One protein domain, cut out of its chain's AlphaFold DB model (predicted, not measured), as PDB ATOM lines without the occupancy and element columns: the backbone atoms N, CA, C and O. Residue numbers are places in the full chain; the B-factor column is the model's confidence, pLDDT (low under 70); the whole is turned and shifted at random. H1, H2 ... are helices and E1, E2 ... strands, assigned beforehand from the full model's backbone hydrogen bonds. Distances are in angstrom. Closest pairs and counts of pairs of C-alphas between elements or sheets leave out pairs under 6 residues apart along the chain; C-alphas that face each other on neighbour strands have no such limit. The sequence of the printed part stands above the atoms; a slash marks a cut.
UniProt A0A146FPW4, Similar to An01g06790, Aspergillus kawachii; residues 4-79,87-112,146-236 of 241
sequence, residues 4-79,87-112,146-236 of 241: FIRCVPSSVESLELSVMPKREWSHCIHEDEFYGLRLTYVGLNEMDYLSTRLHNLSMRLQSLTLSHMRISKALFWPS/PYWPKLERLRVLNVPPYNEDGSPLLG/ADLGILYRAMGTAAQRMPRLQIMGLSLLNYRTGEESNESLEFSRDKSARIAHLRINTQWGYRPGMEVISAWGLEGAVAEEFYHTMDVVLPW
ATOM      1  N   PHE A   4      22.592 -16.850 -24.404       76.94
ATOM      2  CA  PHE A   4      23.152 -16.878 -23.046       76.94
ATOM      3  C   PHE A   4      23.184 -18.296 -22.457       76.94
ATOM      4  O   PHE A   4      23.966 -18.543 -21.544       76.94
ATOM      5  N   ILE A   5      22.386 -19.245 -22.976       78.44
ATOM      6  CA  ILE A   5      22.386 -20.642 -22.511       78.44
ATOM      7  C   ILE A   5      23.791 -21.257 -22.633       78.44
ATOM      8  O   ILE A   5      24.185 -22.071 -21.802       78.44
ATOM      9  N   ARG A   6      24.590 -20.818 -23.619       75.75
ATOM     10  CA  ARG A   6      25.994 -21.237 -23.782       75.75
ATOM     11  C   ARG A   6      26.922 -20.684 -22.699       75.75
ATOM     12  O   ARG A   6      27.983 -21.251 -22.470       75.75
ATOM     13  N   CYS A   7      26.528 -19.594 -22.051       80.94
ATOM     14  CA  CYS A   7      27.282 -18.929 -20.996       80.94
ATOM     15  C   CYS A   7      26.907 -19.432 -19.595       80.94
ATOM     16  O   CYS A   7      27.534 -19.010 -18.628       80.94
ATOM     17  N   VAL A   8      25.905 -20.312 -19.465       81.06
ATOM     18  CA  VAL A   8      25.493 -20.869 -18.169       81.06
ATOM     19  C   VAL A   8      26.628 -21.751 -17.627       81.06
ATOM     20  O   VAL A   8      26.904 -22.795 -18.225       81.06
ATOM     21  N   PRO A   9      27.266 -21.400 -16.491       83.31
ATOM     22  CA  PRO A   9      28.372 -22.175 -15.924       83.31
ATOM     23  C   PRO A   9      27.964 -23.620 -15.648       83.31
ATOM     24  O   PRO A   9      26.814 -23.858 -15.287       83.31
ATOM     25  N   SER A  10      28.884 -24.581 -15.773       81.94
ATOM     26  CA  SER A  10      28.608 -26.018 -15.580       81.94
ATOM     27  C   SER A  10      28.129 -26.384 -14.170       81.94
ATOM     28  O   SER A  10      27.448 -27.393 -14.015       81.94
ATOM     29  N   SER A  11      28.429 -25.550 -13.172       85.88
ATOM     30  CA  SER A  11      27.993 -25.698 -11.776       85.88
ATOM     31  C   SER A  11      26.521 -25.354 -11.533       85.88
ATOM     32  O   SER A  11      26.017 -25.602 -10.443       85.88
ATOM     33  N   VAL A  12      25.823 -24.764 -12.507       88.50
ATOM     34  CA  VAL A  12      24.407 -24.409 -12.348       88.50
ATOM     35  C   VAL A  12      23.539 -25.665 -12.365       88.50
ATOM     36  O   VAL A  12      23.524 -26.404 -13.354       88.50
ATOM     37  N   GLU A  13      22.785 -25.848 -11.282       92.12
ATOM     38  CA  GLU A  13      21.817 -26.935 -11.095       92.12
ATOM     39  C   GLU A  13      20.365 -26.440 -11.133       92.12
ATOM     40  O   GLU A  13      19.450 -27.227 -11.353       92.12
ATOM     41  N   SER A  14      20.134 -25.139 -10.952       93.25
ATOM     42  CA  SER A  14      18.807 -24.523 -11.016       93.25
ATOM     43  C   SER A  14      18.817 -23.368 -12.004       93.25
ATOM     44  O   SER A  14      19.664 -22.482 -11.904       93.25
ATOM     45  N   LEU A  15      17.887 -23.381 -12.955       93.38
ATOM     46  CA  LEU A  15      17.743 -22.335 -13.957       93.38
ATOM     47  C   LEU A  15      16.316 -21.796 -13.952       93.38
ATOM     48  O   LEU A  15      15.359 -22.556 -14.090       93.38
ATOM     49  N   GLU A  16      16.194 -20.479 -13.855       93.81
ATOM     50  CA  GLU A  16      14.936 -19.765 -14.019       93.81
ATOM     51  C   GLU A  16      15.061 -18.797 -15.189       93.81
ATOM     52  O   GLU A  16      15.962 -17.956 -15.215       93.81
ATOM     53  N   LEU A  17      14.172 -18.942 -16.169       91.19
ATOM     54  CA  LEU A  17      14.085 -18.074 -17.333       91.19
ATOM     55  C   LEU A  17      12.712 -17.433 -17.371       91.19
ATOM     56  O   LEU A  17      11.695 -18.118 -17.297       91.19
ATOM     57  N   SER A  18      12.686 -16.121 -17.556       89.56
ATOM     58  CA  SER A  18      11.447 -15.400 -17.775       89.56
ATOM     59  C   SER A  18      11.606 -14.381 -18.887       89.56
ATOM     60  O   SER A  18      12.663 -13.770 -19.060       89.56
ATOM     61  N   VAL A  19      10.539 -14.214 -19.657       85.12
ATOM     62  CA  VAL A  19      10.418 -13.175 -20.671       85.12
ATOM     63  C   VAL A  19       9.372 -12.172 -20.203       85.12
ATOM     64  O   VAL A  19       8.414 -12.530 -19.527       85.12
ATOM     65  N   MET A  20       9.541 -10.896 -20.557       79.25
ATOM     66  CA  MET A  20       8.510  -9.902 -20.269       79.25
ATOM     67  C   MET A  20       7.177 -10.334 -20.904       79.25
ATOM     68  O   MET A  20       7.160 -10.541 -22.119       79.25
ATOM     69  N   PRO A  21       6.063 -10.401 -20.150       70.94
ATOM     70  CA  PRO A  21       4.793 -10.932 -20.653       70.94
ATOM     71  C   PRO A  21       4.358 -10.285 -21.971       70.94
ATOM     72  O   PRO A  21       4.088 -10.975 -22.946       70.94
ATOM     73  N   LYS A  22       4.439  -8.950 -22.048       70.56
ATOM     74  CA  LYS A  22       4.075  -8.139 -23.226       70.56
ATOM     75  C   LYS A  22       4.868  -8.449 -24.501       70.56
ATOM     76  O   LYS A  22       4.525  -7.939 -25.559       70.56
ATOM     77  N   ARG A  23       5.964  -9.211 -24.411       72.38
ATOM     78  CA  ARG A  23       6.708  -9.662 -25.589       72.38
ATOM     79  C   ARG A  23       6.019 -10.843 -26.259       72.38
ATOM     80  O   ARG A  23       5.995 -10.871 -27.474       72.38
ATOM     81  N   GLU A  24       5.523 -11.812 -25.496       70.94
ATOM     82  CA  GLU A  24       4.980 -13.080 -26.022       70.94
ATOM     83  C   GLU A  24       3.449 -13.111 -26.057       70.94
ATOM     84  O   GLU A  24       2.861 -14.126 -26.424       70.94
ATOM     85  N   TRP A  25       2.810 -12.025 -25.629       69.06
ATOM     86  CA  TRP A  25       1.373 -11.934 -25.440       69.06
ATOM     87  C   TRP A  25       0.826 -10.596 -25.949       69.06
ATOM     88  O   TRP A  25       1.418  -9.537 -25.723       69.06
ATOM     89  N   SER A  26      -0.340 -10.680 -26.588       67.81
ATOM     90  CA  SER A  26      -1.177  -9.573 -27.038       67.81
ATOM     91  C   SER A  26      -2.564  -9.696 -26.408       67.81
ATOM     92  O   SER A  26      -3.105 -10.799 -26.287       67.81
ATOM     93  N   HIS A  27      -3.181  -8.563 -26.063       63.62
ATOM     94  CA  HIS A  27      -4.581  -8.529 -25.612       63.62
ATOM     95  C   HIS A  27      -5.560  -9.025 -26.691       63.62
ATOM     96  O   HIS A  27      -6.686  -9.405 -26.375       63.62
ATOM     97  N   CYS A  28      -5.126  -9.055 -27.952       64.81
ATOM     98  CA  CYS A  28      -5.932  -9.452 -29.093       64.81
ATOM     99  C   CYS A  28      -5.404 -10.754 -29.712       64.81
ATOM    100  O   CYS A  28      -5.034 -10.782 -30.882       64.81
ATOM    101  N   ILE A  29      -5.389 -11.851 -28.946       69.56
ATOM    102  CA  ILE A  29      -4.855 -13.149 -29.406       69.56
ATOM    103  C   ILE A  29      -5.438 -13.615 -30.755       69.56
ATOM    104  O   ILE A  29      -4.744 -14.225 -31.565       69.56
ATOM    105  N   HIS A  30      -6.704 -13.285 -31.022       64.88
ATOM    106  CA  HIS A  30      -7.392 -13.606 -32.275       64.88
ATOM    107  C   HIS A  30      -7.102 -12.621 -33.413       64.88
ATOM    108  O   HIS A  30      -7.345 -12.948 -34.567       64.88
ATOM    109  N   GLU A  31      -6.586 -11.427 -33.117       63.44
ATOM    110  CA  GLU A  31      -6.116 -10.477 -34.131       63.44
ATOM    111  C   GLU A  31      -4.664 -10.752 -34.533       63.44
ATOM    112  O   GLU A  31      -4.289 -10.491 -35.675       63.44
ATOM    113  N   ASP A  32      -3.858 -11.347 -33.651       62.28
ATOM    114  CA  ASP A  32      -2.484 -11.749 -33.977       62.28
ATOM    115  C   ASP A  32      -2.434 -12.741 -35.154       62.28
ATOM    116  O   ASP A  32      -1.488 -12.714 -35.948       62.28
ATOM    117  N   GLU A  33      -3.475 -13.573 -35.325       57.53
ATOM    118  CA  GLU A  33      -3.645 -14.419 -36.515       57.53
ATOM    119  C   GLU A  33      -3.693 -13.594 -37.809       57.53
ATOM    120  O   GLU A  33      -3.118 -14.011 -38.817       57.53
ATOM    121  N   PHE A  34      -4.342 -12.425 -37.777       54.66
ATOM    122  CA  PHE A  34      -4.521 -11.537 -38.927       54.66
ATOM    123  C   PHE A  34      -3.294 -10.666 -39.202       54.66
ATOM    124  O   PHE A  34      -3.005 -10.375 -40.362       54.66
ATOM    125  N   TYR A  35      -2.563 -10.256 -38.163       53.09
ATOM    126  CA  TYR A  35      -1.408  -9.361 -38.304       53.09
ATOM    127  C   TYR A  35      -0.072 -10.082 -38.506       53.09
ATOM    128  O   TYR A  35       0.946  -9.428 -38.734       53.09
ATOM    129  N   GLY A  36      -0.044 -11.418 -38.443       53.16
ATOM    130  CA  GLY A  36       1.174 -12.192 -38.691       53.16
ATOM    131  C   GLY A  36       2.287 -11.923 -37.672       53.16
ATOM    132  O   GLY A  36       3.446 -12.238 -37.937       53.16
ATOM    133  N   LEU A  37       1.955 -11.378 -36.495       55.94
ATOM    134  CA  LEU A  37       2.883 -11.102 -35.390       55.94
ATOM    135  C   LEU A  37       3.216 -12.387 -34.612       55.94
ATOM    136  O   LEU A  37       3.239 -12.428 -33.384       55.94
ATOM    137  N   ARG A  38       3.485 -13.466 -35.351       59.38
ATOM    138  CA  ARG A  38       3.849 -14.769 -34.810       59.38
ATOM    139  C   ARG A  38       5.315 -14.726 -34.421       59.38
ATOM    140  O   ARG A  38       6.200 -15.052 -35.208       59.38
ATOM    141  N   LEU A  39       5.601 -14.353 -33.181       64.06
ATOM    142  CA  LEU A  39       6.846 -14.826 -32.586       64.06
ATOM    143  C   LEU A  39       6.791 -16.361 -32.642       64.06
ATOM    144  O   LEU A  39       5.727 -16.925 -32.444       64.06
ATOM    145  N   THR A  40       7.883 -17.078 -32.839       66.56
ATOM    146  CA  THR A  40       7.936 -18.521 -32.558       66.56
ATOM    147  C   THR A  40       9.369 -18.892 -32.210       66.56
ATOM    148  O   THR A  40      10.318 -18.229 -32.637       66.56
ATOM    149  N   TYR A  41       9.521 -19.912 -31.371       70.75
ATOM    150  CA  TYR A  41      10.812 -20.520 -31.064       70.75
ATOM    151  C   TYR A  41      11.146 -21.675 -32.016       70.75
ATOM    152  O   TYR A  41      12.267 -22.188 -31.984       70.75
ATOM    153  N   VAL A  42      10.192 -22.048 -32.875       71.12
ATOM    154  CA  VAL A  42      10.329 -23.058 -33.917       71.12
ATOM    155  C   VAL A  42      10.881 -22.392 -35.175       71.12
ATOM    156  O   VAL A  42      10.297 -21.455 -35.716       71.12
ATOM    157  N   GLY A  43      12.053 -22.837 -35.618       65.69
ATOM    158  CA  GLY A  43      12.659 -22.372 -36.860       65.69
ATOM    159  C   GLY A  43      11.895 -22.822 -38.101       65.69
ATOM    160  O   GLY A  43      11.038 -23.697 -38.047       65.69
ATOM    161  N   LEU A  44      12.280 -22.283 -39.261       66.06
ATOM    162  CA  LEU A  44      11.744 -22.696 -40.572       66.06
ATOM    163  C   LEU A  44      11.967 -24.187 -40.891       66.06
ATOM    164  O   LEU A  44      11.356 -24.719 -41.806       66.06
ATOM    165  N   ASN A  45      12.863 -24.843 -40.158       66.19
ATOM    166  CA  ASN A  45      13.165 -26.268 -40.247       66.19
ATOM    167  C   ASN A  45      12.429 -27.104 -39.183       66.19
ATOM    168  O   ASN A  45      12.892 -28.194 -38.866       66.19
ATOM    169  N   GLU A  46      11.375 -26.558 -38.571       71.38
ATOM    170  CA  GLU A  46      10.591 -27.188 -37.497       71.38
ATOM    171  C   GLU A  46      11.394 -27.492 -36.215       71.38
ATOM    172  O   GLU A  46      10.911 -28.154 -35.297       71.38
ATOM    173  N   MET A  47      12.616 -26.958 -36.095       75.12
ATOM    174  CA  MET A  47      13.435 -27.130 -34.898       75.12
ATOM    175  C   MET A  47      13.048 -26.118 -33.827       75.12
ATOM    176  O   MET A  47      13.213 -24.912 -34.013       75.12
ATOM    177  N   ASP A  48      12.640 -26.606 -32.659       81.88
ATOM    178  CA  ASP A  48      12.513 -25.777 -31.464       81.88
ATOM    179  C   ASP A  48      13.908 -25.423 -30.928       81.88
ATOM    180  O   ASP A  48      14.588 -26.229 -30.276       81.88
ATOM    181  N   TYR A  49      14.351 -24.195 -31.203       80.81
ATOM    182  CA  TYR A  49      15.660 -23.715 -30.774       80.81
ATOM    183  C   TYR A  49      15.772 -23.582 -29.256       80.81
ATOM    184  O   TYR A  49      16.865 -23.776 -28.723       80.81
ATOM    185  N   LEU A  50      14.686 -23.257 -28.550       85.06
ATOM    186  CA  LEU A  50      14.700 -23.128 -27.095       85.06
ATOM    187  C   LEU A  50      14.919 -24.500 -26.459       85.06
ATOM    188  O   LEU A  50      15.886 -24.683 -25.718       85.06
ATOM    189  N   SER A  51      14.086 -25.473 -26.822       83.81
ATOM    190  CA  SER A  51      14.166 -26.843 -26.306       83.81
ATOM    191  C   SER A  51      15.490 -27.510 -26.678       83.81
ATOM    192  O   SER A  51      16.151 -28.105 -25.825       83.81
ATOM    193  N   THR A  52      15.962 -27.314 -27.915       80.50
ATOM    194  CA  THR A  52      17.271 -27.818 -28.368       80.50
ATOM    195  C   THR A  52      18.421 -27.239 -27.543       80.50
ATOM    196  O   THR A  52      19.386 -27.932 -27.229       80.50
ATOM    197  N   ARG A  53      18.360 -25.956 -27.177       80.88
ATOM    198  CA  ARG A  53      19.427 -25.314 -26.397       80.88
ATOM    199  C   ARG A  53      19.358 -25.703 -24.926       80.88
ATOM    200  O   ARG A  53      20.406 -25.974 -24.343       80.88
ATOM    201  N   LEU A  54      18.161 -25.784 -24.348       86.06
ATOM    202  CA  LEU A  54      17.950 -26.288 -22.989       86.06
ATOM    203  C   LEU A  54      18.413 -27.740 -22.843       86.06
ATOM    204  O   LEU A  54      18.935 -28.106 -21.792       86.06
ATOM    205  N   HIS A  55      18.338 -28.539 -23.910       80.06
ATOM    206  CA  HIS A  55      18.859 -29.901 -23.904       80.06
ATOM    207  C   HIS A  55      20.356 -29.980 -23.557       80.06
ATOM    208  O   HIS A  55      20.763 -30.906 -22.857       80.06
ATOM    209  N   ASN A  56      21.168 -28.974 -23.909       79.31
ATOM    210  CA  ASN A  56      22.582 -28.921 -23.501       79.31
ATOM    211  C   ASN A  56      22.766 -28.850 -21.974       79.31
ATOM    212  O   ASN A  56      23.843 -29.141 -21.454       79.31
ATOM    213  N   LEU A  57      21.728 -28.439 -21.248       83.00
ATOM    214  CA  LEU A  57      21.701 -28.358 -19.791       83.00
ATOM    215  C   LEU A  57      21.031 -29.581 -19.145       83.00
ATOM    216  O   LEU A  57      21.076 -29.729 -17.921       83.00
ATOM    217  N   SER A  58      20.446 -30.477 -19.946       79.06
ATOM    218  CA  SER A  58      19.593 -31.563 -19.453       79.06
ATOM    219  C   SER A  58      20.294 -32.540 -18.517       79.06
ATOM    220  O   SER A  58      19.701 -33.010 -17.550       79.06
ATOM    221  N   MET A  59      21.588 -32.779 -18.738       82.38
ATOM    222  CA  MET A  59      22.386 -33.721 -17.948       82.38
ATOM    223  C   MET A  59      22.736 -33.224 -16.537       82.38
ATOM    224  O   MET A  59      23.252 -33.999 -15.726       82.38
ATOM    225  N   ARG A  60      22.510 -31.939 -16.238       87.38
ATOM    226  CA  ARG A  60      22.984 -31.306 -14.998       87.38
ATOM    227  C   ARG A  60      21.923 -30.564 -14.196       87.38
ATOM    228  O   ARG A  60      22.066 -30.509 -12.980       87.38
ATOM    229  N   LEU A  61      20.885 -30.025 -14.833       91.62
ATOM    230  CA  LEU A  61      19.850 -29.300 -14.101       91.62
ATOM    231  C   LEU A  61      19.013 -30.240 -13.226       91.62
ATOM    232  O   LEU A  61      18.561 -31.293 -13.670       91.62
ATOM    233  N   GLN A  62      18.804 -29.805 -11.989       95.06
ATOM    234  CA  GLN A  62      17.878 -30.360 -11.007       95.06
ATOM    235  C   GLN A  62      16.560 -29.578 -10.979       95.06
ATOM    236  O   GLN A  62      15.505 -30.165 -10.746       95.06
ATOM    237  N   SER A  63      16.590 -28.274 -11.269       96.19
ATOM    238  CA  SER A  63      15.392 -27.433 -11.331       96.19
ATOM    239  C   SER A  63      15.383 -26.562 -12.585       96.19
ATOM    240  O   SER A  63      16.376 -25.902 -12.898       96.19
ATOM    241  N   LEU A  64      14.248 -26.529 -13.280       95.31
ATOM    242  CA  LEU A  64      13.995 -25.652 -14.418       95.31
ATOM    243  C   LEU A  64      12.640 -24.962 -14.246       95.31
ATOM    244  O   LEU A  64      11.609 -25.629 -14.168       95.31
ATOM    245  N   THR A  65      12.658 -23.632 -14.242       96.31
ATOM    246  CA  THR A  65      11.457 -22.794 -14.269       96.31
ATOM    247  C   THR A  65      11.486 -21.922 -15.519       96.31
ATOM    248  O   THR A  65      12.455 -21.199 -15.754       96.31
ATOM    249  N   LEU A  66      10.435 -21.991 -16.327       94.25
ATOM    250  CA  LEU A  66      10.215 -21.141 -17.495       94.25
ATOM    251  C   LEU A  66       8.944 -20.327 -17.258       94.25
ATOM    252  O   LEU A  66       7.900 -20.923 -17.023       94.25
ATOM    253  N   SER A  67       9.003 -19.002 -17.340       92.88
ATOM    254  CA  SER A  67       7.861 -18.131 -17.028       92.88
ATOM    255  C   SER A  67       7.558 -17.171 -18.173       92.88
ATOM    256  O   SER A  67       8.455 -16.464 -18.639       92.88
ATOM    257  N   HIS A  68       6.292 -17.087 -18.588       88.88
ATOM    258  CA  HIS A  68       5.837 -16.226 -19.692       88.88
ATOM    259  C   HIS A  68       6.528 -16.532 -21.027       88.88
ATOM    260  O   HIS A  68       6.793 -15.645 -21.838       88.88
ATOM    261  N   MET A  69       6.852 -17.804 -21.249       87.06
ATOM    262  CA  MET A  69       7.499 -18.289 -22.462       87.06
ATOM    263  C   MET A  69       6.612 -19.333 -23.120       87.06
ATOM    264  O   MET A  69       6.032 -20.178 -22.441       87.06
ATOM    265  N   ARG A  70       6.544 -19.303 -24.450       85.94
ATOM    266  CA  ARG A  70       5.960 -20.408 -25.210       85.94
ATOM    267  C   ARG A  70       6.941 -21.560 -25.286       85.94
ATOM    268  O   ARG A  70       8.152 -21.359 -25.371       85.94
ATOM    269  N   ILE A  71       6.387 -22.757 -25.252       87.69
ATOM    270  CA  ILE A  71       7.124 -24.011 -25.263       87.69
ATOM    271  C   ILE A  71       6.504 -24.934 -26.304       87.69
ATOM    272  O   ILE A  71       5.318 -24.824 -26.608       87.69
ATOM    273  N   SER A  72       7.298 -25.856 -26.831       88.12
ATOM    274  CA  SER A  72       6.778 -26.968 -27.619       88.12
ATOM    275  C   SER A  72       6.845 -28.265 -26.816       88.12
ATOM    276  O   SER A  72       7.504 -28.356 -25.772       88.12
ATOM    277  N   LYS A  73       6.235 -29.318 -27.359       88.12
ATOM    278  CA  LYS A  73       6.383 -30.687 -26.845       88.12
ATOM    279  C   LYS A  73       7.846 -31.152 -26.776       88.12
ATOM    280  O   LYS A  73       8.168 -32.008 -25.952       88.12
ATOM    281  N   ALA A  74       8.738 -30.568 -27.589       86.31
ATOM    282  CA  ALA A  74      10.155 -30.922 -27.632       86.31
ATOM    283  C   ALA A  74      10.895 -30.619 -26.318       86.31
ATOM    284  O   ALA A  74      11.944 -31.212 -26.069       86.31
ATOM    285  N   LEU A  75      10.346 -29.746 -25.462       88.62
ATOM    286  CA  LEU A  75      10.878 -29.480 -24.122       88.62
ATOM    287  C   LEU A  75      10.815 -30.717 -23.218       88.62
ATOM    288  O   LEU A  75      11.668 -30.886 -22.346       88.62
ATOM    289  N   PHE A  76       9.785 -31.546 -23.403       86.19
ATOM    290  CA  PHE A  76       9.501 -32.720 -22.577       86.19
ATOM    291  C   PHE A  76      10.038 -34.006 -23.207       86.19
ATOM    292  O   PHE A  76      10.383 -34.942 -22.487       86.19
ATOM    293  N   TRP A  77      10.140 -34.053 -24.538       74.25
ATOM    294  CA  TRP A  77      10.706 -35.189 -25.253       74.25
ATOM    295  C   TRP A  77      11.235 -34.765 -26.637       74.25
ATOM    296  O   TRP A  77      10.434 -34.365 -27.485       74.25
ATOM    297  N   PRO A  78      12.547 -34.852 -26.922       57.59
ATOM    298  CA  PRO A  78      13.048 -34.621 -28.267       57.59
ATOM    299  C   PRO A  78      12.577 -35.785 -29.147       57.59
ATOM    300  O   PRO A  78      12.550 -36.930 -28.698       57.59
ATOM    301  N   SER A  79      12.142 -35.470 -30.369       52.38
ATOM    302  CA  SER A  79      11.602 -36.403 -31.369       52.38
ATOM    303  C   SER A  79      12.258 -37.792 -31.330       52.38
ATOM    304  O   SER A  79      13.471 -37.919 -31.155       52.38
ATOM    305  N   PRO A  87      17.829 -41.624 -20.521       62.66
ATOM    306  CA  PRO A  87      16.884 -40.801 -19.774       62.66
ATOM    307  C   PRO A  87      17.053 -39.332 -20.167       62.66
ATOM    308  O   PRO A  87      18.128 -38.750 -20.014       62.66
ATOM    309  N   TYR A  88      15.979 -38.728 -20.672       70.94
ATOM    310  CA  TYR A  88      15.912 -37.296 -20.937       70.94
ATOM    311  C   TYR A  88      15.719 -36.562 -19.600       70.94
ATOM    312  O   TYR A  88      14.872 -36.955 -18.802       70.94
ATOM    313  N   TRP A  89      16.538 -35.537 -19.333       86.88
ATOM    314  CA  TRP A  89      16.615 -34.850 -18.029       86.88
ATOM    315  C   TRP A  89      16.919 -35.787 -16.833       86.88
ATOM    316  O   TRP A  89      16.151 -35.842 -15.870       86.88
ATOM    317  N   PRO A  90      18.058 -36.509 -16.825       87.00
ATOM    318  CA  PRO A  90      18.337 -37.552 -15.827       87.00
ATOM    319  C   PRO A  90      18.413 -37.050 -14.381       87.00
ATOM    320  O   PRO A  90      18.245 -37.834 -13.445       87.00
ATOM    321  N   LYS A  91      18.712 -35.761 -14.187       91.44
ATOM    322  CA  LYS A  91      18.868 -35.150 -12.864       91.44
ATOM    323  C   LYS A  91      17.709 -34.246 -12.458       91.44
ATOM    324  O   LYS A  91      17.698 -33.808 -11.314       91.44
ATOM    325  N   LEU A  92      16.762 -33.979 -13.357       92.75
ATOM    326  CA  LEU A  92      15.733 -32.974 -13.123       92.75
ATOM    327  C   LEU A  92      14.699 -33.494 -12.126       92.75
ATOM    328  O   LEU A  92      14.079 -34.536 -12.323       92.75
ATOM    329  N   GLU A  93      14.525 -32.741 -11.050       95.31
ATOM    330  CA  GLU A  93      13.575 -33.011  -9.978       95.31
ATOM    331  C   GLU A  93      12.356 -32.095 -10.076       95.31
ATOM    332  O   GLU A  93      11.254 -32.490  -9.697       95.31
ATOM    333  N   ARG A  94      12.536 -30.870 -10.580       96.69
ATOM    334  CA  ARG A  94      11.475 -29.861 -10.664       96.69
ATOM    335  C   ARG A  94      11.447 -29.229 -12.048       96.69
ATOM    336  O   ARG A  94      12.435 -28.637 -12.479       96.69
ATOM    337  N   LEU A  95      10.303 -29.325 -12.714       96.12
ATOM    338  CA  LEU A  95      10.034 -28.673 -13.991       96.12
ATOM    339  C   LEU A  95       8.765 -27.834 -13.880       96.12
ATOM    340  O   LEU A  95       7.681 -28.376 -13.683       96.12
ATOM    341  N   ARG A  96       8.880 -26.516 -14.006       97.06
ATOM    342  CA  ARG A  96       7.729 -25.611 -13.975       97.06
ATOM    343  C   ARG A  96       7.706 -24.740 -15.216       97.06
ATOM    344  O   ARG A  96       8.706 -24.111 -15.547       97.06
ATOM    345  N   VAL A  97       6.558 -24.697 -15.877       95.75
ATOM    346  CA  VAL A  97       6.308 -23.813 -17.013       95.75
ATOM    347  C   VAL A  97       5.106 -22.944 -16.667       95.75
ATOM    348  O   VAL A  97       3.970 -23.400 -16.678       95.75
ATOM    349  N   LEU A  98       5.363 -21.709 -16.271       95.00
ATOM    350  CA  LEU A  98       4.383 -20.838 -15.642       95.00
ATOM    351  C   LEU A  98       3.909 -19.768 -16.615       95.00
ATOM    352  O   LEU A  98       4.706 -19.191 -17.363       95.00
ATOM    353  N   ASN A  99       2.618 -19.451 -16.547       92.88
ATOM    354  CA  ASN A  99       2.013 -18.342 -17.276       92.88
ATOM    355  C   ASN A  99       2.302 -18.399 -18.784       92.88
ATOM    356  O   ASN A  99       2.674 -17.396 -19.401       92.88
ATOM    357  N   VAL A 100       2.181 -19.589 -19.372       91.44
ATOM    358  CA  VAL A 100       2.416 -19.822 -20.798       91.44
ATOM    359  C   VAL A 100       1.355 -19.067 -21.601       91.44
ATOM    360  O   VAL A 100       0.161 -19.289 -21.388       91.44
ATOM    361  N   PRO A 101       1.749 -18.186 -22.533       89.31
ATOM    362  CA  PRO A 101       0.801 -17.569 -23.452       89.31
ATOM    363  C   PRO A 101       0.035 -18.662 -24.216       89.31
ATOM    364  O   PRO A 101       0.690 -19.574 -24.727       89.31
ATOM    365  N   PRO A 102      -1.308 -18.608 -24.310       89.12
ATOM    366  CA  PRO A 102      -2.116 -19.714 -24.821       89.12
ATOM    367  C   PRO A 102      -2.076 -19.790 -26.358       89.12
ATOM    368  O   PRO A 102      -3.078 -19.597 -27.044       89.12
ATOM    369  N   TYR A 103      -0.899 -20.105 -26.893       86.31
ATOM    370  CA  TYR A 103      -0.633 -20.353 -28.302       86.31
ATOM    371  C   TYR A 103       0.015 -21.727 -28.484       86.31
ATOM    372  O   TYR A 103       0.771 -22.200 -27.635       86.31
ATOM    373  N   ASN A 104      -0.240 -22.320 -29.639       85.75
ATOM    374  CA  ASN A 104       0.460 -23.478 -30.159       85.75
ATOM    375  C   ASN A 104       1.912 -23.134 -30.533       85.75
ATOM    376  O   ASN A 104       2.312 -21.967 -30.619       85.75
ATOM    377  N   GLU A 105       2.703 -24.174 -30.804       80.31
ATOM    378  CA  GLU A 105       4.108 -24.058 -31.226       80.31
ATOM    379  C   GLU A 105       4.289 -23.250 -32.530       80.31
ATOM    380  O   GLU A 105       5.287 -22.546 -32.705       80.31
ATOM    381  N   ASP A 106       3.281 -23.271 -33.404       77.69
ATOM    382  CA  ASP A 106       3.212 -22.518 -34.663       77.69
ATOM    383  C   ASP A 106       2.684 -21.075 -34.504       77.69
ATOM    384  O   ASP A 106       2.592 -20.320 -35.479       77.69
ATOM    385  N   GLY A 107       2.344 -20.677 -33.274       78.69
ATOM    386  CA  GLY A 107       1.783 -19.371 -32.947       78.69
ATOM    387  C   GLY A 107       0.283 -19.232 -33.207       78.69
ATOM    388  O   GLY A 107      -0.225 -18.119 -33.092       78.69
ATOM    389  N   SER A 108      -0.438 -20.305 -33.546       82.44
ATOM    390  CA  SER A 108      -1.904 -20.268 -33.584       82.44
ATOM    391  C   SER A 108      -2.495 -20.248 -32.161       82.44
ATOM    392  O   SER A 108      -1.895 -20.812 -31.247       82.44
ATOM    393  N   PRO A 109      -3.648 -19.607 -31.907       85.25
ATOM    394  CA  PRO A 109      -4.274 -19.574 -30.586       85.25
ATOM    395  C   PRO A 109      -4.713 -20.967 -30.112       85.25
ATOM    396  O   PRO A 109      -5.413 -21.677 -30.840       85.25
ATOM    397  N   LEU A 110      -4.391 -21.319 -28.863       89.44
ATOM    398  CA  LEU A 110      -4.937 -22.500 -28.170       89.44
ATOM    399  C   LEU A 110      -6.404 -22.311 -27.772       89.44
ATOM    400  O   LEU A 110      -7.124 -23.285 -27.546       89.44
ATOM    401  N   LEU A 111      -6.849 -21.060 -27.672       88.50
ATOM    402  CA  LEU A 111      -8.222 -20.712 -27.337       88.50
ATOM    403  C   LEU A 111      -9.033 -20.475 -28.609       88.50
ATOM    404  O   LEU A 111      -8.536 -19.939 -29.599       88.50
ATOM    405  N   GLY A 112     -10.288 -20.902 -28.583       83.19
ATOM    406  CA  GLY A 112     -11.308 -20.501 -29.537       83.19
ATOM    407  C   GLY A 112     -12.324 -19.574 -28.878       83.19
ATOM    408  O   GLY A 112     -12.467 -19.549 -27.654       83.19
ATOM    409  N   ALA A 146      -7.752 -30.859 -28.201       91.81
ATOM    410  CA  ALA A 146      -6.822 -31.630 -29.026       91.81
ATOM    411  C   ALA A 146      -5.420 -30.996 -29.048       91.81
ATOM    412  O   ALA A 146      -4.427 -31.697 -28.868       91.81
ATOM    413  N   ASP A 147      -5.350 -29.671 -29.184       92.50
ATOM    414  CA  ASP A 147      -4.096 -28.926 -29.276       92.50
ATOM    415  C   ASP A 147      -3.347 -28.925 -27.934       92.50
ATOM    416  O   ASP A 147      -2.184 -29.327 -27.862       92.50
ATOM    417  N   LEU A 148      -4.029 -28.578 -26.831       94.50
ATOM    418  CA  LEU A 148      -3.431 -28.638 -25.489       94.50
ATOM    419  C   LEU A 148      -3.059 -30.080 -25.093       94.50
ATOM    420  O   LEU A 148      -2.046 -30.314 -24.428       94.50
ATOM    421  N   GLY A 149      -3.838 -31.063 -25.555       95.00
ATOM    422  CA  GLY A 149      -3.580 -32.486 -25.350       95.00
ATOM    423  C   GLY A 149      -2.223 -32.944 -25.888       95.00
ATOM    424  O   GLY A 149      -1.616 -33.834 -25.294       95.00
ATOM    425  N   ILE A 150      -1.682 -32.303 -26.929       93.06
ATOM    426  CA  ILE A 150      -0.334 -32.595 -27.443       93.06
ATOM    427  C   ILE A 150       0.727 -32.319 -26.368       93.06
ATOM    428  O   ILE A 150       1.609 -33.154 -26.146       93.06
ATOM    429  N   LEU A 151       0.632 -31.179 -25.676       93.38
ATOM    430  CA  LEU A 151       1.555 -30.817 -24.596       93.38
ATOM    431  C   LEU A 151       1.376 -31.738 -23.390       93.38
ATOM    432  O   LEU A 151       2.356 -32.299 -22.903       93.38
ATOM    433  N   TYR A 152       0.138 -31.961 -22.943       95.81
ATOM    434  CA  TYR A 152      -0.134 -32.814 -21.779       95.81
ATOM    435  C   TYR A 152       0.276 -34.270 -21.998       95.81
ATOM    436  O   TYR A 152       0.788 -34.912 -21.080       95.81
ATOM    437  N   ARG A 153       0.142 -34.784 -23.222       94.81
ATOM    438  CA  ARG A 153       0.655 -36.102 -23.605       94.81
ATOM    439  C   ARG A 153       2.181 -36.168 -23.523       94.81
ATOM    440  O   ARG A 153       2.732 -37.155 -23.028       94.81
ATOM    441  N   ALA A 154       2.877 -35.139 -24.007       92.56
ATOM    442  CA  ALA A 154       4.335 -35.074 -23.940       92.56
ATOM    443  C   ALA A 154       4.829 -34.993 -22.487       92.56
ATOM    444  O   ALA A 154       5.769 -35.700 -22.125       92.56
ATOM    445  N   MET A 155       4.145 -34.211 -21.646       94.62
ATOM    446  CA  MET A 155       4.397 -34.124 -20.205       94.62
ATOM    447  C   MET A 155       4.241 -35.479 -19.510       94.62
ATOM    448  O   MET A 155       5.164 -35.902 -18.820       94.62
ATOM    449  N   GLY A 156       3.134 -36.193 -19.741       93.75
ATOM    450  CA  GLY A 156       2.917 -37.515 -19.144       93.75
ATOM    451  C   GLY A 156       3.980 -38.527 -19.566       93.75
ATOM    452  O   GLY A 156       4.598 -39.183 -18.726       93.75
ATOM    453  N   THR A 157       4.289 -38.568 -20.867       91.44
ATOM    454  CA  THR A 157       5.349 -39.438 -21.405       91.44
ATOM    455  C   THR A 157       6.700 -39.132 -20.754       91.44
ATOM    456  O   THR A 157       7.451 -40.041 -20.397       91.44
ATOM    457  N   ALA A 158       7.014 -37.847 -20.583       90.69
ATOM    458  CA  ALA A 158       8.237 -37.407 -19.936       90.69
ATOM    459  C   ALA A 158       8.258 -37.761 -18.447       90.69
ATOM    460  O   ALA A 158       9.271 -38.260 -17.964       90.69
ATOM    461  N   ALA A 159       7.145 -37.589 -17.733       91.12
ATOM    462  CA  ALA A 159       7.045 -37.932 -16.321       91.12
ATOM    463  C   ALA A 159       7.386 -39.408 -16.077       91.12
ATOM    464  O   ALA A 159       8.164 -39.707 -15.171       91.12
ATOM    465  N   GLN A 160       6.911 -40.323 -16.928       86.75
ATOM    466  CA  GLN A 160       7.263 -41.744 -16.839       86.75
ATOM    467  C   GLN A 160       8.757 -42.026 -17.075       86.75
ATOM    468  O   GLN A 160       9.302 -42.976 -16.523       86.75
ATOM    469  N   ARG A 161       9.434 -41.204 -17.885       86.06
ATOM    470  CA  ARG A 161      10.826 -41.420 -18.321       86.06
ATOM    471  C   ARG A 161      11.859 -40.572 -17.577       86.06
ATOM    472  O   ARG A 161      13.056 -40.765 -17.778       86.06
ATOM    473  N   MET A 162      11.420 -39.650 -16.721       87.94
ATOM    474  CA  MET A 162      12.275 -38.823 -15.872       87.94
ATOM    475  C   MET A 162      12.376 -39.447 -14.468       87.94
ATOM    476  O   MET A 162      11.475 -39.268 -13.637       87.94
ATOM    477  N   PRO A 163      13.475 -40.163 -14.157       84.50
ATOM    478  CA  PRO A 163      13.561 -40.991 -12.952       84.50
ATOM    479  C   PRO A 163      13.569 -40.173 -11.656       84.50
ATOM    480  O   PRO A 163      13.071 -40.624 -10.628       84.50
ATOM    481  N   ARG A 164      14.121 -38.953 -11.691       91.19
ATOM    482  CA  ARG A 164      14.237 -38.093 -10.506       91.19
ATOM    483  C   ARG A 164      13.123 -37.066 -10.363       91.19
ATOM    484  O   ARG A 164      13.024 -36.464  -9.295       91.19
ATOM    485  N   LEU A 165      12.265 -36.912 -11.372       92.81
ATOM    486  CA  LEU A 165      11.199 -35.914 -11.372       92.81
ATOM    487  C   LEU A 165      10.319 -36.080 -10.132       92.81
ATOM    488  O   LEU A 165       9.820 -37.170  -9.867       92.81
ATOM    489  N   GLN A 166      10.157 -35.006  -9.367       94.56
ATOM    490  CA  GLN A 166       9.283 -34.923  -8.199       94.56
ATOM    491  C   GLN A 166       8.109 -33.995  -8.448       94.56
ATOM    492  O   GLN A 166       7.038 -34.243  -7.917       94.56
ATOM    493  N   ILE A 167       8.316 -32.920  -9.210       96.50
ATOM    494  CA  ILE A 167       7.302 -31.902  -9.468       96.50
ATOM    495  C   ILE A 167       7.356 -31.531 -10.944       96.50
ATOM    496  O   ILE A 167       8.414 -31.151 -11.450       96.50
ATOM    497  N   MET A 168       6.209 -31.585 -11.612       97.06
ATOM    498  CA  MET A 168       6.008 -31.037 -12.946       97.06
ATOM    499  C   MET A 168       4.758 -30.163 -12.941       97.06
ATOM    500  O   MET A 168       3.729 -30.570 -12.416       97.06
ATOM    501  N   GLY A 169       4.844 -28.963 -13.503       97.06
ATOM    502  CA  GLY A 169       3.711 -28.047 -13.554       97.06
ATOM    503  C   GLY A 169       3.675 -27.240 -14.839       97.06
ATOM    504  O   GLY A 169       4.727 -26.839 -15.349       97.06
ATOM    505  N   LEU A 170       2.468 -26.988 -15.335       97.38
ATOM    506  CA  LEU A 170       2.194 -26.069 -16.431       97.38
ATOM    507  C   LEU A 170       0.992 -25.195 -16.066       97.38
ATOM    508  O   LEU A 170      -0.053 -25.739 -15.729       97.38
ATOM    509  N   SER A 171       1.113 -23.872 -16.163       96.25
ATOM    510  CA  SER A 171      -0.028 -22.947 -16.086       96.25
ATOM    511  C   SER A 171      -0.091 -22.059 -17.322       96.25
ATOM    512  O   SER A 171       0.943 -21.675 -17.877       96.25
ATOM    513  N   LEU A 172      -1.303 -21.747 -17.779       94.00
ATOM    514  CA  LEU A 172      -1.504 -20.802 -18.875       94.00
ATOM    515  C   LEU A 172      -1.700 -19.380 -18.338       94.00
ATOM    516  O   LEU A 172      -2.146 -19.164 -17.211       94.00
ATOM    517  N   LEU A 173      -1.369 -18.395 -19.163       90.94
ATOM    518  CA  LEU A 173      -1.677 -16.993 -18.912       90.94
ATOM    519  C   LEU A 173      -3.133 -16.711 -19.287       90.94
ATOM    520  O   LEU A 173      -3.591 -17.121 -20.356       90.94
ATOM    521  N   ASN A 174      -3.843 -15.936 -18.473       86.56
ATOM    522  CA  ASN A 174      -5.114 -15.362 -18.884       86.56
ATOM    523  C   ASN A 174      -4.837 -14.260 -19.911       86.56
ATOM    524  O   ASN A 174      -4.384 -13.172 -19.563       86.56
ATOM    525  N   TYR A 175      -5.100 -14.528 -21.189       78.69
ATOM    526  CA  TYR A 175      -4.741 -13.583 -22.245       78.69
ATOM    527  C   TYR A 175      -5.564 -12.279 -22.217       78.69
ATOM    528  O   TYR A 175      -5.142 -11.294 -22.821       78.69
ATOM    529  N   ARG A 176      -6.724 -12.232 -21.548       76.19
ATOM    530  CA  ARG A 176      -7.493 -10.983 -21.440       76.19
ATOM    531  C   ARG A 176      -6.849 -10.028 -20.450       76.19
ATOM    532  O   ARG A 176      -6.682  -8.847 -20.751       76.19
ATOM    533  N   THR A 177      -6.501 -10.549 -19.276       80.19
ATOM    534  CA  THR A 177      -6.000  -9.745 -18.155       80.19
ATOM    535  C   THR A 177      -4.479  -9.620 -18.154       80.19
ATOM    536  O   THR A 177      -3.948  -8.643 -17.635       80.19
ATOM    537  N   GLY A 178      -3.770 -10.575 -18.761       78.56
ATOM    538  CA  GLY A 178      -2.319 -10.707 -18.638       78.56
ATOM    539  C   GLY A 178      -1.876 -11.237 -17.270       78.56
ATOM    540  O   GLY A 178      -0.694 -11.145 -16.944       78.56
ATOM    541  N   GLU A 179      -2.808 -11.767 -16.473       85.50
ATOM    542  CA  GLU A 179      -2.561 -12.368 -15.158       85.50
ATOM    543  C   GLU A 179      -2.514 -13.903 -15.247       85.50
ATOM    544  O   GLU A 179      -2.752 -14.493 -16.305       85.50
ATOM    545  N   GLU A 180      -2.196 -14.565 -14.135       86.19
ATOM    546  CA  GLU A 180      -2.253 -16.027 -14.039       86.19
ATOM    547  C   GLU A 180      -3.688 -16.531 -14.257       86.19
ATOM    548  O   GLU A 180      -4.659 -15.930 -13.789       86.19
ATOM    549  N   SER A 181      -3.832 -17.620 -15.012       91.00
ATOM    550  CA  SER A 181      -5.126 -18.269 -15.215       91.00
ATOM    551  C   SER A 181      -5.331 -19.445 -14.264       91.00
ATOM    552  O   SER A 181      -4.373 -20.013 -13.748       91.00
ATOM    553  N   ASN A 182      -6.584 -19.884 -14.119       92.44
ATOM    554  CA  ASN A 182      -6.909 -21.144 -13.445       92.44
ATOM    555  C   ASN A 182      -6.780 -22.370 -14.373       92.44
ATOM    556  O   ASN A 182      -7.280 -23.442 -14.035       92.44
ATOM    557  N   GLU A 183      -6.163 -22.225 -15.552       95.56
ATOM    558  CA  GLU A 183      -5.857 -23.343 -16.445       95.56
ATOM    559  C   GLU A 183      -4.457 -23.876 -16.126       95.56
ATOM    560  O   GLU A 183      -3.443 -23.245 -16.452       95.56
ATOM    561  N   SER A 184      -4.394 -25.033 -15.470       97.06
ATOM    562  CA  SER A 184      -3.130 -25.621 -15.037       97.06
ATOM    563  C   SER A 184      -3.141 -27.146 -15.003       97.06
ATOM    564  O   SER A 184      -4.172 -27.781 -14.803       97.06
ATOM    565  N   LEU A 185      -1.958 -27.734 -15.170       98.00
ATOM    566  CA  LEU A 185      -1.666 -29.133 -14.885       98.00
ATOM    567  C   LEU A 185      -0.569 -29.193 -13.830       98.00
ATOM    568  O   LEU A 185       0.491 -28.588 -13.996       98.00
ATOM    569  N   GLU A 186      -0.798 -29.977 -12.785       98.06
ATOM    570  CA  GLU A 186       0.157 -30.234 -11.718       98.06
ATOM    571  C   GLU A 186       0.357 -31.734 -11.532       98.06
ATOM    572  O   GLU A 186      -0.590 -32.512 -11.446       98.06
ATOM    573  N   PHE A 187       1.618 -32.130 -11.452       97.81
ATOM    574  CA  PHE A 187       2.039 -33.476 -11.117       97.81
ATOM    575  C   PHE A 187       3.063 -33.413  -9.992       97.81
ATOM    576  O   PHE A 187       4.038 -32.654 -10.062       97.81
ATOM    577  N   SER A 188       2.879 -34.239  -8.970       96.56
ATOM    578  CA  SER A 188       3.850 -34.381  -7.894       96.56
ATOM    579  C   SER A 188       4.022 -35.829  -7.455       96.56
ATOM    580  O   SER A 188       3.118 -36.646  -7.603       96.56
ATOM    581  N   ARG A 189       5.199 -36.160  -6.924       93.81
ATOM    582  CA  ARG A 189       5.495 -37.454  -6.304       93.81
ATOM    583  C   ARG A 189       5.778 -37.266  -4.825       93.81
ATOM    584  O   ARG A 189       6.614 -36.446  -4.449       93.81
ATOM    585  N   ASP A 190       5.148 -38.092  -4.004       88.94
ATOM    586  CA  ASP A 190       5.494 -38.255  -2.601       88.94
ATOM    587  C   ASP A 190       6.276 -39.564  -2.430       88.94
ATOM    588  O   ASP A 190       5.728 -40.668  -2.503       88.94
ATOM    589  N   LYS A 191       7.589 -39.443  -2.196       83.81
ATOM    590  CA  LYS A 191       8.476 -40.596  -1.970       83.81
ATOM    591  C   LYS A 191       8.154 -41.349  -0.679       83.81
ATOM    592  O   LYS A 191       8.350 -42.562  -0.638       83.81
ATOM    593  N   SER A 192       7.701 -40.645   0.356       86.00
ATOM    594  CA  SER A 192       7.392 -41.233   1.661       86.00
ATOM    595  C   SER A 192       6.144 -42.100   1.566       86.00
ATOM    596  O   SER A 192       6.143 -43.236   2.036       86.00
ATOM    597  N   ALA A 193       5.109 -41.586   0.901       87.00
ATOM    598  CA  ALA A 193       3.851 -42.295   0.707       87.00
ATOM    599  C   ALA A 193       3.856 -43.244  -0.508       87.00
ATOM    600  O   ALA A 193       2.952 -44.065  -0.630       87.00
ATOM    601  N   ARG A 194       4.876 -43.177  -1.381       89.69
ATOM    602  CA  ARG A 194       4.955 -43.928  -2.653       89.69
ATOM    603  C   ARG A 194       3.725 -43.715  -3.536       89.69
ATOM    604  O   ARG A 194       3.201 -44.646  -4.147       89.69
ATOM    605  N   ILE A 195       3.283 -42.468  -3.602       92.75
ATOM    606  CA  ILE A 195       2.165 -42.038  -4.438       92.75
ATOM    607  C   ILE A 195       2.616 -40.914  -5.360       92.75
ATOM    608  O   ILE A 195       3.561 -40.179  -5.065       92.75
ATOM    609  N   ALA A 196       1.924 -40.775  -6.477       94.19
ATOM    610  CA  ALA A 196       1.940 -39.573  -7.278       94.19
ATOM    611  C   ALA A 196       0.540 -38.962  -7.305       94.19
ATOM    612  O   ALA A 196      -0.462 -39.663  -7.178       94.19
ATOM    613  N   HIS A 197       0.490 -37.649  -7.456       96.94
ATOM    614  CA  HIS A 197      -0.733 -36.875  -7.582       96.94
ATOM    615  C   HIS A 197      -0.707 -36.178  -8.934       96.94
ATOM    616  O   HIS A 197       0.298 -35.547  -9.273       96.94
ATOM    617  N   LEU A 198      -1.775 -36.333  -9.711       98.00
ATOM    618  CA  LEU A 198      -1.968 -35.665 -10.991       98.00
ATOM    619  C   LEU A 198      -3.284 -34.901 -10.944       98.00
ATOM    620  O   LEU A 198      -4.337 -35.488 -10.699       98.00
ATOM    621  N   ARG A 199      -3.217 -33.607 -11.241       98.00
ATOM    622  CA  ARG A 199      -4.372 -32.723 -11.259       98.00
ATOM    623  C   ARG A 199      -4.352 -31.813 -12.477       98.00
ATOM    624  O   ARG A 199      -3.319 -31.231 -12.800       98.00
ATOM    625  N   ILE A 200      -5.502 -31.650 -13.118       98.00
ATOM    626  CA  ILE A 200      -5.749 -30.621 -14.125       98.00
ATOM    627  C   ILE A 200      -6.872 -29.723 -13.609       98.00
ATOM    628  O   ILE A 200      -7.972 -30.183 -13.318       98.00
ATOM    629  N   ASN A 201      -6.591 -28.429 -13.507       97.12
ATOM    630  CA  ASN A 201      -7.606 -27.407 -13.311       97.12
ATOM    631  C   ASN A 201      -7.905 -26.774 -14.661       97.12
ATOM    632  O   ASN A 201      -6.985 -26.400 -15.389       97.12
ATOM    633  N   THR A 202      -9.187 -26.636 -14.981       94.06
ATOM    634  CA  THR A 202      -9.598 -26.011 -16.231       94.06
ATOM    635  C   THR A 202     -10.633 -24.929 -15.998       94.06
ATOM    636  O   THR A 202     -11.654 -25.145 -15.343       94.06
ATOM    637  N   GLN A 203     -10.375 -23.753 -16.562       91.31
ATOM    638  CA  GLN A 203     -11.353 -22.669 -16.635       91.31
ATOM    639  C   GLN A 203     -11.997 -22.591 -18.021       91.31
ATOM    640  O   GLN A 203     -13.122 -22.111 -18.153       91.31
ATOM    641  N   TRP A 204     -11.313 -23.101 -19.049       90.88
ATOM    642  CA  TRP A 204     -11.766 -23.059 -20.438       90.88
ATOM    643  C   TRP A 204     -12.349 -24.386 -20.935       90.88
ATOM    644  O   TRP A 204     -12.602 -24.549 -22.131       90.88
ATOM    645  N   GLY A 205     -12.614 -25.324 -20.023       91.00
ATOM    646  CA  GLY A 205     -13.360 -26.549 -20.305       91.00
ATOM    647  C   GLY A 205     -12.564 -27.594 -21.080       91.00
ATOM    648  O   GLY A 205     -13.141 -28.291 -21.917       91.00
ATOM    649  N   TYR A 206     -11.260 -27.699 -20.812       94.19
ATOM    650  CA  TYR A 206     -10.412 -28.774 -21.310       94.19
ATOM    651  C   TYR A 206     -11.057 -30.135 -21.043       94.19
ATOM    652  O   TYR A 206     -11.654 -30.352 -19.989       94.19
ATOM    653  N   ARG A 207     -10.929 -31.069 -21.988       93.00
ATOM    654  CA  ARG A 207     -11.282 -32.476 -21.779       93.00
ATOM    655  C   ARG A 207     -10.130 -33.377 -22.217       93.00
ATOM    656  O   ARG A 207      -9.762 -33.321 -23.392       93.00
ATOM    657  N   PRO A 208      -9.573 -34.213 -21.319       93.62
ATOM    658  CA  PRO A 208      -8.488 -35.111 -21.679       93.62
ATOM    659  C   PRO A 208      -8.973 -36.180 -22.660       93.62
ATOM    660  O   PRO A 208      -9.987 -36.842 -22.433       93.62
ATOM    661  N   GLY A 209      -8.227 -36.350 -23.751       93.44
ATOM    662  CA  GLY A 209      -8.354 -37.508 -24.630       93.44
ATOM    663  C   GLY A 209      -7.697 -38.746 -24.020       93.44
ATOM    664  O   GLY A 209      -6.860 -38.649 -23.114       93.44
ATOM    665  N   MET A 210      -8.044 -39.925 -24.537       93.19
ATOM    666  CA  MET A 210      -7.486 -41.197 -24.057       93.19
ATOM    667  C   MET A 210      -5.961 -41.244 -24.197       93.19
ATOM    668  O   MET A 210      -5.274 -41.776 -23.333       93.19
ATOM    669  N   GLU A 211      -5.410 -40.626 -25.239       93.88
ATOM    670  CA  GLU A 211      -3.973 -40.521 -25.472       93.88
ATOM    671  C   GLU A 211      -3.228 -39.749 -24.378       93.88
ATOM    672  O   GLU A 211      -2.060 -40.040 -24.121       93.88
ATOM    673  N   VAL A 212      -3.887 -38.789 -23.719       96.06
ATOM    674  CA  VAL A 212      -3.322 -38.071 -22.570       96.06
ATOM    675  C   VAL A 212      -3.350 -38.981 -21.351       96.06
ATOM    676  O   VAL A 212      -2.314 -39.184 -20.727       96.06
ATOM    677  N   ILE A 213      -4.500 -39.593 -21.064       95.56
ATOM    678  CA  ILE A 213      -4.693 -40.515 -19.934       95.56
ATOM    679  C   ILE A 213      -3.658 -41.651 -19.969       95.56
ATOM    680  O   ILE A 213      -2.930 -41.862 -18.998       95.56
ATOM    681  N   SER A 214      -3.509 -42.317 -21.116       93.31
ATOM    682  CA  SER A 214      -2.526 -43.389 -21.296       93.31
ATOM    683  C   SER A 214      -1.081 -42.896 -21.198       93.31
ATOM    684  O   SER A 214      -0.226 -43.602 -20.668       93.31
ATOM    685  N   ALA A 215      -0.777 -41.680 -21.662       93.38
ATOM    686  CA  ALA A 215       0.568 -41.119 -21.531       93.38
ATOM    687  C   ALA A 215       0.956 -40.818 -20.078       93.38
ATOM    688  O   ALA A 215       2.143 -40.797 -19.767       93.38
ATOM    689  N   TRP A 216      -0.009 -40.643 -19.176       93.56
ATOM    690  CA  TRP A 216       0.230 -40.560 -17.733       93.56
ATOM    691  C   TRP A 216       0.263 -41.930 -17.036       93.56
ATOM    692  O   TRP A 216       0.504 -41.990 -15.834       93.56
ATOM    693  N   GLY A 217       0.085 -43.027 -17.782       92.19
ATOM    694  CA  GLY A 217       0.111 -44.392 -17.245       92.19
ATOM    695  C   GLY A 217      -1.133 -44.737 -16.427       92.19
ATOM    696  O   GLY A 217      -1.077 -45.612 -15.570       92.19
ATOM    697  N   LEU A 218      -2.236 -44.018 -16.648       94.19
ATOM    698  CA  LEU A 218      -3.494 -44.267 -15.957       94.19
ATOM    699  C   LEU A 218      -4.262 -45.382 -16.667       94.19
ATOM    700  O   LEU A 218      -4.470 -45.329 -17.882       94.19
ATOM    701  N   GLU A 219      -4.728 -46.361 -15.894       92.88
ATOM    702  CA  GLU A 219      -5.460 -47.527 -16.387       92.88
ATOM    703  C   GLU A 219      -6.652 -47.862 -15.475       92.88
ATOM    704  O   GLU A 219      -6.691 -47.483 -14.300       92.88
ATOM    705  N   GLY A 220      -7.635 -48.586 -16.020       92.94
ATOM    706  CA  GLY A 220      -8.793 -49.089 -15.276       92.94
ATOM    707  C   GLY A 220      -9.560 -47.999 -14.519       92.94
ATOM    708  O   GLY A 220      -9.826 -46.925 -15.054       92.94
ATOM    709  N   ALA A 221      -9.893 -48.274 -13.255       93.44
ATOM    710  CA  ALA A 221     -10.689 -47.373 -12.422       93.44
ATOM    711  C   ALA A 221     -10.036 -45.995 -12.206       93.44
ATOM    712  O   ALA A 221     -10.742 -44.994 -12.146       93.44
ATOM    713  N   VAL A 222      -8.699 -45.920 -12.146       94.12
ATOM    714  CA  VAL A 222      -7.980 -44.642 -11.969       94.12
ATOM    715  C   VAL A 222      -8.093 -43.776 -13.227       94.12
ATOM    716  O   VAL A 222      -8.229 -42.558 -13.139       94.12
ATOM    717  N   ALA A 223      -8.074 -44.393 -14.413       95.31
ATOM    718  CA  ALA A 223      -8.305 -43.684 -15.670       95.31
ATOM    719  C   ALA A 223      -9.734 -43.125 -15.761       95.31
ATOM    720  O   ALA A 223      -9.916 -41.981 -16.176       95.31
ATOM    721  N   GLU A 224     -10.736 -43.911 -15.351       95.06
ATOM    722  CA  GLU A 224     -12.137 -43.472 -15.303       95.06
ATOM    723  C   GLU A 224     -12.335 -42.328 -14.302       95.06
ATOM    724  O   GLU A 224     -12.953 -41.314 -14.633       95.06
ATOM    725  N   GLU A 225     -11.757 -42.443 -13.103       95.88
ATOM    726  CA  GLU A 225     -11.791 -41.388 -12.091       95.88
ATOM    727  C   GLU A 225     -11.170 -40.095 -12.624       95.88
ATOM    728  O   GLU A 225     -11.805 -39.040 -12.556       95.88
ATOM    729  N   PHE A 226      -9.982 -40.168 -13.229       96.69
ATOM    730  CA  PHE A 226      -9.308 -38.997 -13.786       96.69
ATOM    731  C   PHE A 226     -10.090 -38.355 -14.932       96.69
ATOM    732  O   PHE A 226     -10.152 -37.131 -15.025       96.69
ATOM    733  N   TYR A 227     -10.733 -39.152 -15.788       94.38
ATOM    734  CA  TYR A 227     -11.568 -38.625 -16.868       94.38
ATOM    735  C   TYR A 227     -12.732 -37.767 -16.340       94.38
ATOM    736  O   TYR A 227     -13.118 -36.781 -16.974       94.38
ATOM    737  N   HIS A 228     -13.281 -38.117 -15.173       92.88
ATOM    738  CA  HIS A 228     -14.414 -37.417 -14.570       92.88
ATOM    739  C   HIS A 228     -14.024 -36.276 -13.630       92.88
ATOM    740  O   HIS A 228     -14.724 -35.264 -13.588       92.88
ATOM    741  N   THR A 229     -12.943 -36.439 -12.872       95.44
ATOM    742  CA  THR A 229     -12.550 -35.518 -11.792       95.44
ATOM    743  C   THR A 229     -11.383 -34.616 -12.168       95.44
ATOM    744  O   THR A 229     -11.254 -33.537 -11.596       95.44
ATOM    745  N   MET A 230     -10.548 -35.045 -13.124       96.38
ATOM    746  CA  MET A 230      -9.251 -34.446 -13.444       96.38
ATOM    747  C   MET A 230      -8.298 -34.348 -12.245       96.38
ATOM    748  O   MET A 230      -7.373 -33.541 -12.263       96.38
ATOM    749  N   ASP A 231      -8.496 -35.164 -11.212       97.75
ATOM    750  CA  ASP A 231      -7.715 -35.146  -9.979       97.75
ATOM    751  C   ASP A 231      -7.614 -36.578  -9.443       97.75
ATOM    752  O   ASP A 231      -8.617 -37.163  -9.046       97.75
ATOM    753  N   VAL A 232      -6.417 -37.172  -9.484       97.19
ATOM    754  CA  VAL A 232      -6.199 -38.550  -9.025       97.19
ATOM    755  C   VAL A 232      -4.890 -38.726  -8.280       97.19
ATOM    756  O   VAL A 232      -3.857 -38.134  -8.606       97.19
ATOM    757  N   VAL A 233      -4.927 -39.643  -7.317       94.62
ATOM    758  CA  VAL A 233      -3.746 -40.187  -6.652       94.62
ATOM    759  C   VAL A 233      -3.487 -41.584  -7.205       94.62
ATOM    760  O   VAL A 233      -4.375 -42.431  -7.215       94.62
ATOM    761  N   LEU A 234      -2.260 -41.838  -7.647       88.75
ATOM    762  CA  LEU A 234      -1.843 -43.114  -8.218       88.75
ATOM    763  C   LEU A 234      -0.629 -43.681  -7.467       88.75
ATOM    764  O   LEU A 234       0.209 -42.915  -6.984       88.75
ATOM    765  N   PRO A 235      -0.489 -45.014  -7.366       85.25
ATOM    766  CA  PRO A 235       0.720 -45.624  -6.832       85.25
ATOM    767  C   PRO A 235       1.943 -45.231  -7.664       85.25
ATOM    768  O   PRO A 235       1.895 -45.218  -8.895       85.25
ATOM    769  N   TRP A 236       3.060 -44.953  -6.998       79.62
ATOM    770  CA  TRP A 236       4.330 -44.665  -7.653       79.62
ATOM    771  C   TRP A 236       5.427 -45.586  -7.119       79.62
ATOM    772  O   TRP A 236       5.843 -45.492  -5.961       79.62
TER     773      TRP A 236
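Overview. This is residues 4 to 79, 87 to 112 and 146 to 236 of the 241 residues of the protein "Similar to An01g06790" of Aspergillus kawachii (UniProt A0A146FPW4). One broad, twisted sheet of seven strands has its helices over one face: H5 runs along the strands over E4 and E5, H7 does the same over E7, and H6 packs beside H5. H1 and H4 lie at the E1 end of the domain, H2 and H3 lie beyond the strand ends at which E1 to E4 finish, and the unnamed stretches 68 to 79 and 101 to 112 are on the helix side of the sheet. The printed part has 193 residues, with seven named helices and seven named strands in the order H1 E1 H2 H3 H4 E2 E3 H5 E4 E5 E6 H6 H7 E7. The sheet is mixed, in the order E1 E2 E3 E4 E5 E6 E7, and the class is mixed, helices and strands. The whole is compact, with a radius of gyration of the C-alphas of 16.6 A and spans of 48 by 42 by 30 A.

Along the chain. H1 holds residues 4 to 7, from C-alpha 4 at (23.152, -16.878, -23.046). E1 is residues 14 to 18, H2 residues 21 to 24, H3 residues 29 to 35 and H4 residues 49 to 55. E2 is residues 63 to 67, and E3 is residues 94 to 100, 16.9 A long from first to last C-alpha. H5, the longest helix, holds residues 146 to 161 and measures 22.8 A from C-alpha 146 at (-6.822, -31.630, -29.026). E4 is residues 167 to 173, 19.8 A long. E5, residues 180 to 190, is 26.2 A long and bends by 77 degrees at residue 183. E6 is residues 195 to 201, 19.7 A long. H6 is residues 210 to 215, and H7 is residues 220 to 229, 14.5 A long. E7, residues 231 to 235, ends at C-alpha 235 at (0.720, -45.624, -6.832).

Arrangement. E1 and E7 are the edge strands of the sheet. E1 and E2 are parallel at 4 degrees, with N 15 and O 63 at 2.9 A; with H2, H3 and H4 between them they make a strand-helix-strand unit, two parallel neighbour strands joined through helices. E2 and E3 are parallel at 1 degree, with N 66 and O 96 at 2.8 A. E3 and E4 are parallel at 6 degrees, with N 97 and O 169 at 2.9 A. E4, E5 and E6 form a meander, each strand the antiparallel neighbour of the one before, and E4 with E5 and E5 with E6 are hairpins; N 170 and O 185 are 2.9 A apart, N 186 and O 199 2.8 A. E6 and E7 are antiparallel at 164 degrees, with N 196 and O 234 at 2.8 A. H5 and H7 lie on the same face of the sheet, an arrangement of two layers, at heights over the sheet of 10.2 A and 7.7 A. The closest C-alphas of H7 and E7 are those of Phe 226 and Val 232, 5.7 A apart. H6, not on the sheet, touches H5 at a shallow tilt of 26 degrees, the same way; their closest C-alphas, of Arg 153 and Val 212, are 4.6 A apart. H6 and H7 only just touch, with 3 pairs of C-alphas within 8 A, the closest those of Ile 213 and Ala 223 at 6.4 A. H2 only grazes the sheet, while H1, H3 and H4 are not on it. H1 and H4 are close but not clearly touching, with the C-alphas of Ile 5 and Arg 53 nearest at 6.8 A; H3 is apart from H2 and H4. Every O i to N i+4 pair is within hydrogen-bond range in H4, H6 and H7, 11 of 12 in H5 and 1 of 3 in H3, which has 2 of 4 O i to N i+3 pairs within range; H1 and H2 are too short for an i+4 pair.

Size, cuts and confidence. The two C-alphas farthest apart are those of Tyr 35 and Ser 192, at 51.9 A. Residues 80 to 86 are not printed, with 13.5 A between C-alphas 79 and 87, and residues 113 to 145 are not printed, with 12.0 A between C-alphas 112 and 146. Of the links that are printed whole, H3 to H4 is long, with 13 residues. The mean pLDDT of the printed part is 86.0; it is under 70 at residues 25 to 40, 43 to 45, 78 to 79 and 87.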